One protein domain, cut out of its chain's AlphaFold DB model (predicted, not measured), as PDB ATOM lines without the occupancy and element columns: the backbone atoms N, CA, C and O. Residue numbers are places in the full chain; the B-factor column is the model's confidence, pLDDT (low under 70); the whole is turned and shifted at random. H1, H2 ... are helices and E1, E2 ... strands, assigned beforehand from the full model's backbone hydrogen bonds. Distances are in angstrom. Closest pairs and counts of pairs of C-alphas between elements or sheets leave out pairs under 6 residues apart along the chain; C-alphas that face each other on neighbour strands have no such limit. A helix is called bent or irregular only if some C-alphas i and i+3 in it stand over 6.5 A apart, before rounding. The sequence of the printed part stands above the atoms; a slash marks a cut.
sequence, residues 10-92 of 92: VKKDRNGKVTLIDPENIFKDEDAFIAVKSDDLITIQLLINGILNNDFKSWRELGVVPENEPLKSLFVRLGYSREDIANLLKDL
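Overview. This is residues 10 to 92 of the 92 residues of an uncharacterized protein of Methanobrevibacter sp (UniProt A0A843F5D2). What does the model look like? Two parts sit at opposite ends of an elongated outline: a small hairpin of two short strands, E1 and E2, and a loose group of three helices in which the short H2 packs on the longer H1 and H3 lies near H1, crosswise to it. The long link of residues 22 to 37 joins the hairpin to H1, and a long loop, residues 53 to 70, runs from H1 to H2. What is it made of? The printed part has 83 residues, with named elements in the order E1, E2, H1, H2, H3; the two strands form an antiparallel sheet, and the class is mostly helix, though under half of the residues, 39, are in named elements. How spread out is it? It is loose, with a radius of gyration of the C-alphas of 16.3 A, and its C-alphas span 44 by 28 by 24 A.

Along the chain. Where are the strands? E1 is residues 10 to 12, 6.6 A long, from C-alpha 10 at (-45.905, -32.303, -10.100). E2 is residues 18 to 21, 9.8 A long. Where are the helices? H1 is residues 38 to 52, 21.2 A long, from C-alpha 38 at (-45.966, -36.259, -19.848). H2 is residues 71 to 77, 10.4 A long, and H3 is residues 82 to 91, 14.9 A long, ending at C-alpha 91 at (-61.229, -40.968, -27.214).

Arrangement. How do the strands pair? E1 and E2 are a hairpin, antiparallel at 145 degrees, with N 11 and O 19 at 2.9 A and N 19 and O 11 at 2.8 A within hydrogen-bond range. How do the helices meet? H1 and H2 touch, closest at the C-alphas of Thr 43 and Lys 72, 5.7 A apart, with a steep tilt of 47 degrees, the same way. H1, with residue 46 alone, only just touches H3, with 3 pairs of C-alphas within 8 A; the closest are those of Leu 46 and Leu 88, 6.8 A, and the lines are about perpendicular at 82 degrees. H2 and H3 are close but not clearly touching, the C-alphas of Phe 75 and Ile 85 being closest at 7.6 A. How are the helix backbones formed? In H1 every O i to N i+4 pair is within hydrogen-bond range; H3 has 4 of 6, and H2 has 1 of 3, with 3 of 4 O i to N i+3 pairs within range. H2 is only just irregular: C-alphas 72 and 75 are 6.6 A apart. Which parts stay apart? E1 and E2 are each apart from H2 and H3, and E1 is apart from H1.

Size, cuts and confidence. How large is it? The two C-alphas farthest apart, those of Asn 15 and Arg 60, are 46.7 A apart. Is it cut, and which links are long? The printed part has no cut; the links E2 to H1 and H1 to H2 are long, while E1 to E2 and H2 to H3 are tight. Where is confidence low? The mean pLDDT of the printed part is 76.8, and residues 31 to 39, residue 54 and residues 91 to 92 are under 70.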
ATOM      1  N   VAL A  10     -47.062 -32.554 -10.959       79.25
ATOM      2  CA  VAL A  10     -45.905 -32.303 -10.100       79.25
ATOM      3  C   VAL A  10     -44.979 -31.314 -10.799       79.25
ATOM      4  O   VAL A  10     -44.357 -31.625 -11.816       79.25
ATOM      5  N   LYS A  11     -44.871 -30.099 -10.258       79.75
ATOM      6  CA  LYS A  11     -43.984 -29.058 -10.783       79.75
ATOM      7  C   LYS A  11     -42.722 -28.971  -9.935       79.75
ATOM      8  O   LYS A  11     -42.789 -28.651  -8.751       79.75
ATOM      9  N   LYS A  12     -41.566 -29.193 -10.559       84.06
ATOM     10  CA  LYS A  12     -40.256 -28.938  -9.951       84.06
ATOM     11  C   LYS A  12     -39.753 -27.560 -10.375       84.06
ATOM     12  O   LYS A  12     -39.706 -27.265 -11.569       84.06
ATOM     13  N   ASP A  13     -39.414 -26.705  -9.417       84.88
ATOM     14  CA  ASP A  13     -38.820 -25.399  -9.705       84.88
ATOM     15  C   ASP A  13     -37.297 -25.480  -9.928       84.88
ATOM     16  O   ASP A  13     -36.677 -26.541  -9.812       84.88
ATOM     17  N   ARG A  14     -36.677 -24.339 -10.263       86.44
ATOM     18  CA  ARG A  14     -35.227 -24.243 -10.517       86.44
ATOM     19  C   ARG A  14     -34.369 -24.552  -9.285       86.44
ATOM     20  O   ARG A  14     -33.210 -24.915  -9.448       86.44
ATOM     21  N   ASN A  15     -34.934 -24.435  -8.087       89.38
ATOM     22  CA  ASN A  15     -34.267 -24.716  -6.818       89.38
ATOM     23  C   ASN A  15     -34.506 -26.163  -6.361       89.38
ATOM     24  O   ASN A  15     -34.059 -26.563  -5.289       89.38
ATOM     25  N   GLY A  16     -35.218 -26.954  -7.167       82.19
ATOM     26  CA  GLY A  16     -35.553 -28.336  -6.873       82.19
ATOM     27  C   GLY A  16     -36.745 -28.509  -5.936       82.19
ATOM     28  O   GLY A  16     -37.061 -29.653  -5.611       82.19
ATOM     29  N   LYS A  17     -37.431 -27.427  -5.543       86.88
ATOM     30  CA  LYS A  17     -38.669 -27.519  -4.771       86.88
ATOM     31  C   LYS A  17     -39.736 -28.169  -5.638       86.88
ATOM     32  O   LYS A  17     -39.965 -27.767  -6.781       86.88
ATOM     33  N   VAL A  18     -40.382 -29.174  -5.070       82.31
ATOM     34  CA  VAL A  18     -41.477 -29.899  -5.702       82.31
ATOM     35  C   VAL A  18     -42.792 -29.346  -5.165       82.31
ATOM     36  O   VAL A  18     -42.974 -29.243  -3.954       82.31
ATOM     37  N   THR A  19     -43.693 -28.980  -6.071       83.06
ATOM     38  CA  THR A  19     -45.044 -28.518  -5.750       83.06
ATOM     39  C   THR A  19     -46.045 -29.416  -6.459       83.06
ATOM     40  O   THR A  19     -45.984 -29.557  -7.684       83.06
ATOM     41  N   LEU A  20     -46.966 -29.999  -5.695       81.75
ATOM     42  CA  LEU A  20     -48.132 -30.688  -6.232       81.75
ATOM     43  C   LEU A  20     -49.191 -29.649  -6.620       81.75
ATOM     44  O   LEU A  20     -49.535 -28.775  -5.826       81.75
ATOM     45  N   ILE A  21     -49.680 -29.738  -7.849       82.19
ATOM     46  CA  ILE A  21     -50.812 -28.974  -8.361       82.19
ATOM     47  C   ILE A  21     -51.949 -29.977  -8.552       82.19
ATOM     48  O   ILE A  21     -51.975 -30.711  -9.539       82.19
ATOM     49  N   ASP A  22     -52.854 -30.000  -7.580       81.94
ATOM     50  CA  ASP A  22     -54.014 -30.887  -7.509       81.94
ATOM     51  C   ASP A  22     -55.271 -30.045  -7.208       81.94
ATOM     52  O   ASP A  22     -55.584 -29.789  -6.044       81.94
ATOM     53  N   PRO A  23     -55.946 -29.516  -8.246       76.62
ATOM     54  CA  PRO A  23     -57.084 -28.610  -8.080       76.62
ATOM     55  C   PRO A  23     -58.301 -29.264  -7.420       76.62
ATOM     56  O   PRO A  23     -59.076 -28.571  -6.765       76.62
ATOM     57  N   GLU A  24     -58.472 -30.574  -7.607       82.88
ATOM     58  CA  GLU A  24     -59.589 -31.341  -7.046       82.88
ATOM     59  C   GLU A  24     -59.263 -31.908  -5.658       82.88
ATOM     60  O   GLU A  24     -60.146 -32.439  -4.986       82.88
ATOM     61  N   ASN A  25     -58.019 -31.730  -5.194       82.44
ATOM     62  CA  ASN A  25     -57.537 -32.173  -3.889       82.44
ATOM     63  C   ASN A  25     -57.741 -33.687  -3.672       82.44
ATOM     64  O   ASN A  25     -57.986 -34.129  -2.548       82.44
ATOM     65  N   ILE A  26     -57.662 -34.470  -4.752       83.44
ATOM     66  CA  ILE A  26     -57.858 -35.924  -4.749       83.44
ATOM     67  C   ILE A  26     -56.671 -36.632  -4.092       83.44
ATOM     68  O   ILE A  26     -56.849 -37.643  -3.424       83.44
ATOM     69  N   PHE A  27     -55.463 -36.094  -4.243       79.56
ATOM     70  CA  PHE A  27     -54.224 -36.773  -3.880       79.56
ATOM     71  C   PHE A  27     -53.554 -36.223  -2.622       79.56
ATOM     72  O   PHE A  27     -52.469 -36.665  -2.262       79.56
ATOM     73  N   LYS A  28     -54.147 -35.230  -1.955       73.69
ATOM     74  CA  LYS A  28     -53.519 -34.540  -0.816       73.69
ATOM     75  C   LYS A  28     -53.115 -35.474   0.334       73.69
ATOM     76  O   LYS A  28     -52.115 -35.193   0.993       73.69
ATOM     77  N   ASP A  29     -53.883 -36.537   0.555       76.31
ATOM     78  CA  ASP A  29     -53.719 -37.467   1.678       76.31
ATOM     79  C   ASP A  29     -53.179 -38.845   1.238       76.31
ATOM     80  O   ASP A  29     -53.185 -39.787   2.024       76.31
ATOM     81  N   GLU A  30     -52.715 -38.975  -0.010       75.94
ATOM     82  CA  GLU A  30     -52.181 -40.233  -0.544       75.94
ATOM     83  C   GLU A  30     -50.701 -40.430  -0.174       75.94
ATOM     84  O   GLU A  30     -49.861 -39.542  -0.346       75.94
ATOM     85  N   ASP A  31     -50.368 -41.635   0.297       55.72
ATOM     86  CA  ASP A  31     -49.039 -41.969   0.830       55.72
ATOM     87  C   ASP A  31     -47.967 -42.147  -0.262       55.72
ATOM     88  O   ASP A  31     -46.764 -42.103   0.018       55.72
ATOM     89  N   ALA A  32     -48.374 -42.366  -1.516       55.28
ATOM     90  CA  ALA A  32     -47.463 -42.651  -2.616       55.28
ATOM     91  C   ALA A  32     -47.930 -42.044  -3.944       55.28
ATOM     92  O   ALA A  32     -49.048 -42.260  -4.398       55.28
ATOM     93  N   PHE A  33     -47.008 -41.352  -4.619       63.50
ATOM     94  CA  PHE A  33     -47.220 -40.782  -5.946       63.50
ATOM     95  C   PHE A  33     -46.279 -41.432  -6.955       63.50
ATOM     96  O   PHE A  33     -45.076 -41.547  -6.711       63.50
ATOM     97  N   ILE A  34     -46.802 -41.778  -8.130       60.16
ATOM     98  CA  ILE A  34     -45.980 -42.149  -9.282       60.16
ATOM     99  C   ILE A  34     -45.854 -40.915 -10.176       60.16
ATOM    100  O   ILE A  34     -46.817 -40.481 -10.804       60.16
ATOM    101  N   ALA A  35     -44.656 -40.333 -10.236       62.16
ATOM    102  CA  ALA A  35     -44.369 -39.241 -11.157       62.16
ATOM    103  C   ALA A  35     -44.056 -39.808 -12.547       62.16
ATOM    104  O   ALA A  35     -42.985 -40.371 -12.772       62.16
ATOM    105  N   VAL A  36     -44.988 -39.642 -13.482       64.56
ATOM    106  CA  VAL A  36     -44.827 -40.054 -14.880       64.56
ATOM    107  C   VAL A  36     -44.532 -38.821 -15.734       64.56
ATOM    108  O   VAL A  36     -45.194 -37.790 -15.612       64.56
ATOM    109  N   LYS A  37     -43.525 -38.899 -16.607       66.75
ATOM    110  CA  LYS A  37     -43.244 -37.834 -17.578       66.75
ATOM    111  C   LYS A  37     -44.411 -37.729 -18.574       66.75
ATOM    112  O   LYS A  37     -44.961 -38.749 -18.968       66.75
ATOM    113  N   SER A  38     -44.776 -36.520 -19.006       65.38
ATOM    114  CA  SER A  38     -45.966 -36.259 -19.848       65.38
ATOM    115  C   SER A  38     -46.109 -37.193 -21.056       65.38
ATOM    116  O   SER A  38     -47.194 -37.705 -21.319       65.38
ATOM    117  N   ASP A  39     -45.009 -37.443 -21.765       64.25
ATOM    118  CA  ASP A  39     -44.999 -38.271 -22.975       64.25
ATOM    119  C   ASP A  39     -45.260 -39.752 -22.645       64.25
ATOM    120  O   ASP A  39     -45.893 -40.482 -23.415       64.25
ATOM    121  N   ASP A  40     -44.805 -40.188 -21.471       70.12
ATOM    122  CA  ASP A  40     -44.990 -41.545 -20.969       70.12
ATOM    123  C   ASP A  40     -46.406 -41.723 -20.407       70.12
ATOM    124  O   ASP A  40     -46.989 -42.788 -20.583       70.12
ATOM    125  N   LEU A  41     -47.007 -40.676 -19.825       71.62
ATOM    126  CA  LEU A  41     -48.389 -40.706 -19.336       71.62
ATOM    127  C   LEU A  41     -49.368 -40.977 -20.480       71.62
ATOM    128  O   LEU A  41     -50.174 -41.896 -20.383       71.62
ATOM    129  N   ILE A  42     -49.250 -40.232 -21.582       71.31
ATOM    130  CA  ILE A  42     -50.087 -40.429 -22.774       71.31
ATOM    131  C   ILE A  42     -49.927 -41.857 -23.308       71.31
ATOM    132  O   ILE A  42     -50.906 -42.526 -23.630       71.31
ATOM    133  N   THR A  43     -48.690 -42.348 -23.356       72.81
ATOM    134  CA  THR A  43     -48.388 -43.704 -23.822       72.81
ATOM    135  C   THR A  43     -49.003 -44.773 -22.909       72.81
ATOM    136  O   THR A  43     -49.591 -45.733 -23.402       72.81
ATOM    137  N   ILE A  44     -48.909 -44.612 -21.585       76.56
ATOM    138  CA  ILE A  44     -49.519 -45.517 -20.599       76.56
ATOM    139  C   ILE A  44     -51.044 -45.489 -20.718       76.56
ATOM    140  O   ILE A  44     -51.676 -46.542 -20.717       76.56
ATOM    141  N   GLN A  45     -51.635 -44.306 -20.863       73.44
ATOM    142  CA  GLN A  45     -53.078 -44.121 -20.985       73.44
ATOM    143  C   GLN A  45     -53.630 -44.820 -22.235       73.44
ATOM    144  O   GLN A  45     -54.587 -45.591 -22.152       73.44
ATOM    145  N   LEU A  46     -52.965 -44.632 -23.378       74.81
ATOM    146  CA  LEU A  46     -53.269 -45.355 -24.609       74.81
ATOM    147  C   LEU A  46     -53.137 -46.874 -24.418       74.81
ATOM    148  O   LEU A  46     -53.906 -47.637 -24.999       74.81
ATOM    149  N   LEU A  47     -52.168 -47.325 -23.611       76.31
ATOM    150  CA  LEU A  47     -51.870 -48.749 -23.463       76.31
ATOM    151  C   LEU A  47     -52.965 -49.401 -22.634       76.31
ATOM    152  O   LEU A  47     -53.497 -50.430 -23.033       76.31
ATOM    153  N   ILE A  48     -53.343 -48.758 -21.529       75.06
ATOM    154  CA  ILE A  48     -54.462 -49.167 -20.681       75.06
ATOM    155  C   ILE A  48     -55.745 -49.246 -21.508       75.06
ATOM    156  O   ILE A  48     -56.428 -50.266 -21.445       75.06
ATOM    157  N   ASN A  49     -56.043 -48.240 -22.334       71.81
ATOM    158  CA  ASN A  49     -57.215 -48.280 -23.213       71.81
ATOM    159  C   ASN A  49     -57.163 -49.440 -24.216       71.81
ATOM    160  O   ASN A  49     -58.164 -50.135 -24.389       71.81
ATOM    161  N   GLY A  50     -56.002 -49.708 -24.821       72.12
ATOM    162  CA  GLY A  50     -55.799 -50.887 -25.670       72.12
ATOM    163  C   GLY A  50     -56.058 -52.204 -24.927       72.12
ATOM    164  O   GLY A  50     -56.760 -53.069 -25.448       72.12
ATOM    165  N   ILE A  51     -55.580 -52.338 -23.677       72.94
ATOM    166  CA  ILE A  51     -55.835 -53.521 -22.828       72.94
ATOM    167  C   ILE A  51     -57.328 -53.668 -22.542       72.94
ATOM    168  O   ILE A  51     -57.884 -54.748 -22.741       72.94
ATOM    169  N   LEU A  52     -57.977 -52.598 -22.076       70.62
ATOM    170  CA  LEU A  52     -59.387 -52.617 -21.681       70.62
ATOM    171  C   LEU A  52     -60.308 -53.001 -22.843       70.62
ATOM    172  O   LEU A  52     -61.291 -53.708 -22.631       70.62
ATOM    173  N   ASN A  53     -59.963 -52.582 -24.060       75.06
ATOM    174  CA  ASN A  53     -60.725 -52.886 -25.270       75.06
ATOM    175  C   ASN A  53     -60.278 -54.186 -25.961       75.06
ATOM    176  O   ASN A  53     -60.862 -54.564 -26.975       75.06
ATOM    177  N   ASN A  54     -59.268 -54.882 -25.418       69.62
ATOM    178  CA  ASN A  54     -58.597 -56.024 -26.048       69.62
ATOM    179  C   ASN A  54     -58.178 -55.734 -27.505       69.62
ATOM    180  O   ASN A  54     -58.238 -56.599 -28.382       69.62
ATOM    181  N   ASP A  55     -57.772 -54.495 -27.757       72.06
ATOM    182  CA  ASP A  55     -57.383 -54.011 -29.069       72.06
ATOM    183  C   ASP A  55     -55.864 -54.126 -29.180       72.06
ATOM    184  O   ASP A  55     -55.108 -53.230 -28.808       72.06
ATOM    185  N   PHE A  56     -55.376 -55.287 -29.614       79.44
ATOM    186  CA  PHE A  56     -53.956 -55.483 -29.886       79.44
ATOM    187  C   PHE A  56     -53.757 -56.354 -31.118       79.44
ATOM    188  O   PHE A  56     -53.823 -57.582 -31.039       79.44
ATOM    189  N   LYS A  57     -53.454 -55.712 -32.252       81.94
ATOM    190  CA  LYS A  57     -53.324 -56.392 -33.551       81.94
ATOM    191  C   LYS A  57     -52.243 -57.481 -33.536       81.94
ATOM    192  O   LYS A  57     -52.467 -58.549 -34.087       81.94
ATOM    193  N   SER A  58     -51.119 -57.233 -32.855       83.31
ATOM    194  CA  SER A  58     -49.932 -58.109 -32.919       83.31
ATOM    195  C   SER A  58     -49.427 -58.581 -31.545       83.31
ATOM    196  O   SER A  58     -48.261 -58.942 -31.410       83.31
ATOM    197  N   TRP A  59     -50.267 -58.592 -30.494       80.88
ATOM    198  CA  TRP A  59     -49.825 -58.915 -29.116       80.88
ATOM    199  C   TRP A  59     -49.063 -60.242 -29.016       80.88
ATOM    200  O   TRP A  59     -48.022 -60.331 -28.370       80.88
ATOM    201  N   ARG A  60     -49.568 -61.278 -29.695       76.44
ATOM    202  CA  ARG A  60     -48.978 -62.628 -29.689       76.44
ATOM    203  C   ARG A  60     -47.663 -62.721 -30.472       76.44
ATOM    204  O   ARG A  60     -46.982 -63.735 -30.375       76.44
ATOM    205  N   GLU A  61     -47.316 -61.681 -31.223       81.88
ATOM    206  CA  GLU A  61     -46.174 -61.631 -32.143       81.88
ATOM    207  C   GLU A  61     -45.044 -60.723 -31.630       81.88
ATOM    208  O   GLU A  61     -43.962 -60.702 -32.210       81.88
ATOM    209  N   LEU A  62     -45.254 -60.006 -30.515       78.12
ATOM    210  CA  LEU A  62     -44.302 -59.028 -29.968       78.12
ATOM    211  C   LEU A  62     -42.934 -59.612 -29.575       78.12
ATOM    212  O   LEU A  62     -41.964 -58.856 -29.457       78.12
ATOM    213  N   GLY A  63     -42.848 -60.934 -29.383       80.12
ATOM    214  CA  GLY A  63     -41.626 -61.614 -28.961       80.12
ATOM    215  C   GLY A  63     -41.055 -61.018 -27.671       80.12
ATOM    216  O   GLY A  63     -41.794 -60.593 -26.785       80.12
ATOM    217  N   VAL A  64     -39.727 -60.977 -27.561       80.88
ATOM    218  CA  VAL A  64     -39.046 -60.310 -26.442       80.88
ATOM    219  C   VAL A  64     -38.941 -58.811 -26.731       80.88
ATOM    220  O   VAL A  64     -38.415 -58.404 -27.772       80.88
ATOM    221  N   VAL A  65     -39.426 -57.986 -25.800       77.62
ATOM    222  CA  VAL A  65     -39.243 -56.528 -25.831       77.62
ATOM    223  C   VAL A  65     -37.913 -56.193 -25.134       77.62
ATOM    224  O   VAL A  65     -37.729 -56.586 -23.982       77.62
ATOM    225  N   PRO A  66     -36.966 -55.511 -25.802       81.19
ATOM    226  CA  PRO A  66     -35.712 -55.061 -25.204       81.19
ATOM    227  C   PRO A  66     -35.948 -54.151 -23.993       81.19
ATOM    228  O   PRO A  66     -36.760 -53.231 -24.061       81.19
ATOM    229  N   GLU A  67     -35.173 -54.339 -22.922       75.25
ATOM    230  CA  GLU A  67     -35.321 -53.583 -21.662       75.25
ATOM    231  C   GLU A  67     -35.164 -52.062 -21.823       75.25
ATOM    232  O   GLU A  67     -35.731 -51.290 -21.056       75.25
ATOM    233  N   ASN A  68     -34.422 -51.623 -22.842       82.75
ATOM    234  CA  ASN A  68     -34.137 -50.209 -23.097       82.75
ATOM    235  C   ASN A  68     -35.021 -49.600 -24.196       82.75
ATOM    236  O   ASN A  68     -34.775 -48.469 -24.627       82.75
ATOM    237  N   GLU A  69     -36.012 -50.337 -24.706       77.12
ATOM    238  CA  GLU A  69     -36.912 -49.805 -25.726       77.12
ATOM    239  C   GLU A  69     -37.906 -48.827 -25.072       77.12
ATOM    240  O   GLU A  69     -38.565 -49.167 -24.089       77.12
ATOM    241  N   PRO A  70     -38.032 -47.584 -25.571       77.94
ATOM    242  CA  PRO A  70     -38.904 -46.603 -24.941       77.94
ATOM    243  C   PRO A  70     -40.369 -47.015 -25.114       77.94
ATOM    244  O   PRO A  70     -40.770 -47.370 -26.222       77.94
ATOM    245  N   LEU A  71     -41.188 -46.891 -24.066       74.25
ATOM    246  CA  LEU A  71     -42.581 -47.370 -24.040       74.25
ATOM    247  C   LEU A  71     -43.420 -46.899 -25.244       74.25
ATOM    248  O   LEU A  71     -44.237 -47.646 -25.772       74.25
ATOM    249  N   LYS A  72     -43.165 -45.684 -25.746       74.38
ATOM    250  CA  LYS A  72     -43.817 -45.104 -26.938       74.38
ATOM    251  C   LYS A  72     -43.679 -45.931 -28.224       74.38
ATOM    252  O   LYS A  72     -44.469 -45.770 -29.147       74.38
ATOM    253  N   SER A  73     -42.667 -46.792 -28.306       81.06
ATOM    254  CA  SER A  73     -42.451 -47.704 -29.439       81.06
ATOM    255  C   SER A  73     -43.432 -48.881 -29.453       81.06
ATOM    256  O   SER A  73     -43.655 -49.482 -30.507       81.06
ATOM    257  N   LEU A  74     -44.055 -49.187 -28.310       81.56
ATOM    258  CA  LEU A  74     -44.865 -50.385 -28.122       81.56
ATOM    259  C   LEU A  74     -46.074 -50.410 -29.064       81.56
ATOM    260  O   LEU A  74     -46.352 -51.448 -29.650       81.56
ATOM    261  N   PHE A  75     -46.739 -49.272 -29.296       81.81
ATOM    262  CA  PHE A  75     -47.865 -49.194 -30.240       81.81
ATOM    263  C   PHE A  75     -47.473 -49.562 -31.665       81.81
ATOM    264  O   PHE A  75     -48.201 -50.284 -32.342       81.81
ATOM    265  N   VAL A  76     -46.295 -49.121 -32.104       83.00
ATOM    266  CA  VAL A  76     -45.791 -49.451 -33.440       83.00
ATOM    267  C   VAL A  76     -45.555 -50.956 -33.545       83.00
ATOM    268  O   VAL A  76     -45.994 -51.574 -34.511       83.00
ATOM    269  N   ARG A  77     -44.944 -51.573 -32.525       83.12
ATOM    270  CA  ARG A  77     -44.762 -53.033 -32.483       83.12
ATOM    271  C   ARG A  77     -46.079 -53.802 -32.397       83.12
ATOM    272  O   ARG A  77     -46.189 -54.896 -32.935       83.12
ATOM    273  N   LEU A  78     -47.082 -53.233 -31.738       85.62
ATOM    274  CA  LEU A  78     -48.428 -53.795 -31.665       85.62
ATOM    275  C   LEU A  78     -49.166 -53.743 -33.010       85.62
ATOM    276  O   LEU A  78     -50.230 -54.349 -33.122       85.62
ATOM    277  N   GLY A  79     -48.597 -53.094 -34.032       85.69
ATOM    278  CA  GLY A  79     -49.146 -53.008 -35.386       85.69
ATOM    279  C   GLY A  79     -50.016 -51.774 -35.623       85.69
ATOM    280  O   GLY A  79     -50.769 -51.741 -36.597       85.69
ATOM    281  N   TYR A  80     -49.948 -50.772 -34.745       85.62
ATOM    282  CA  TYR A  80     -50.711 -49.537 -34.893       85.62
ATOM    283  C   TYR A  80     -50.022 -48.543 -35.824       85.62
ATOM    284  O   TYR A  80     -48.830 -48.250 -35.688       85.62
ATOM    285  N   SER A  81     -50.800 -47.977 -36.746       86.38
ATOM    286  CA  SER A  81     -50.360 -46.836 -37.543       86.38
ATOM    287  C   SER A  81     -50.385 -45.550 -36.705       86.38
ATOM    288  O   SER A  81     -50.994 -45.479 -35.634       86.38
ATOM    289  N   ARG A  82     -49.754 -44.482 -37.205       83.38
ATOM    290  CA  ARG A  82     -49.859 -43.154 -36.572       83.38
ATOM    291  C   ARG A  82     -51.299 -42.638 -36.547       83.38
ATOM    292  O   ARG A  82     -51.661 -41.927 -35.617       83.38
ATOM    293  N   GLU A  83     -52.097 -42.983 -37.556       85.12
ATOM    294  CA  GLU A  83     -53.507 -42.596 -37.642       85.12
ATOM    295  C   GLU A  83     -54.350 -43.334 -36.604       85.12
ATOM    296  O   GLU A  83     -55.183 -42.705 -35.955       85.12
ATOM    297  N   ASP A  84     -54.090 -44.628 -36.390       81.25
ATOM    298  CA  ASP A  84     -54.770 -45.401 -35.352       81.25
ATOM    299  C   ASP A  84     -54.494 -44.803 -33.965       81.25
ATOM    300  O   ASP A  84     -55.415 -44.565 -33.189       81.25
ATOM    301  N   ILE A  85     -53.226 -44.476 -33.681       79.88
ATOM    302  CA  ILE A  85     -52.826 -43.825 -32.426       79.88
ATOM    303  C   ILE A  85     -53.512 -42.461 -32.286       79.88
ATOM    304  O   ILE A  85     -54.027 -42.133 -31.221       79.88
ATOM    305  N   ALA A  86     -53.561 -41.666 -33.359       81.81
ATOM    306  CA  ALA A  86     -54.239 -40.373 -33.345       81.81
ATOM    307  C   ALA A  86     -55.752 -40.498 -33.110       81.81
ATOM    308  O   ALA A  86     -56.344 -39.589 -32.538       81.81
ATOM    309  N   ASN A  87     -56.380 -41.593 -33.542       81.12
ATOM    310  CA  ASN A  87     -57.787 -41.861 -33.259       81.12
ATOM    311  C   ASN A  87     -57.994 -42.299 -31.806       81.12
ATOM    312  O   ASN A  87     -58.859 -41.737 -31.149       81.12
ATOM    313  N   LEU A  88     -57.144 -43.182 -31.274       76.31
ATOM    314  CA  LEU A  88     -57.179 -43.566 -29.856       76.31
ATOM    315  C   LEU A  88     -56.990 -42.363 -28.917       76.31
ATOM    316  O   LEU A  88     -57.586 -42.316 -27.848       76.31
ATOM    317  N   LEU A  89     -56.190 -41.372 -29.326       72.56
ATOM    318  CA  LEU A  89     -56.006 -40.119 -28.587       72.56
ATOM    319  C   LEU A  89     -57.247 -39.214 -28.571       72.56
ATOM    320  O   LEU A  89     -57.332 -38.356 -27.703       72.56
ATOM    321  N   LYS A  90     -58.170 -39.344 -29.532       75.12
ATOM    322  CA  LYS A  90     -59.409 -38.541 -29.559       75.12
ATOM    323  C   LYS A  90     -60.456 -39.050 -28.575       75.12
ATOM    324  O   LYS A  90     -61.349 -38.290 -28.219       75.12
ATOM    325  N   ASP A  91     -60.341 -40.315 -28.178       63.03
ATOM    326  CA  ASP A  91     -61.229 -40.968 -27.214       63.03
ATOM    327  C   ASP A  91     -60.732 -40.815 -25.758       63.03
ATOM    328  O   ASP A  91     -61.335 -41.376 -24.840       63.03
ATOM    329  N   LEU A  92     -59.633 -40.072 -25.551       58.84
ATOM    330  CA  LEU A  92     -59.078 -39.671 -24.250       58.84
ATOM    331  C   LEU A  92     -59.565 -38.281 -23.836       58.84
ATOM    332  O   LEU A  92     -59.869 -38.124 -22.632       58.84
TER     333      LEU A  92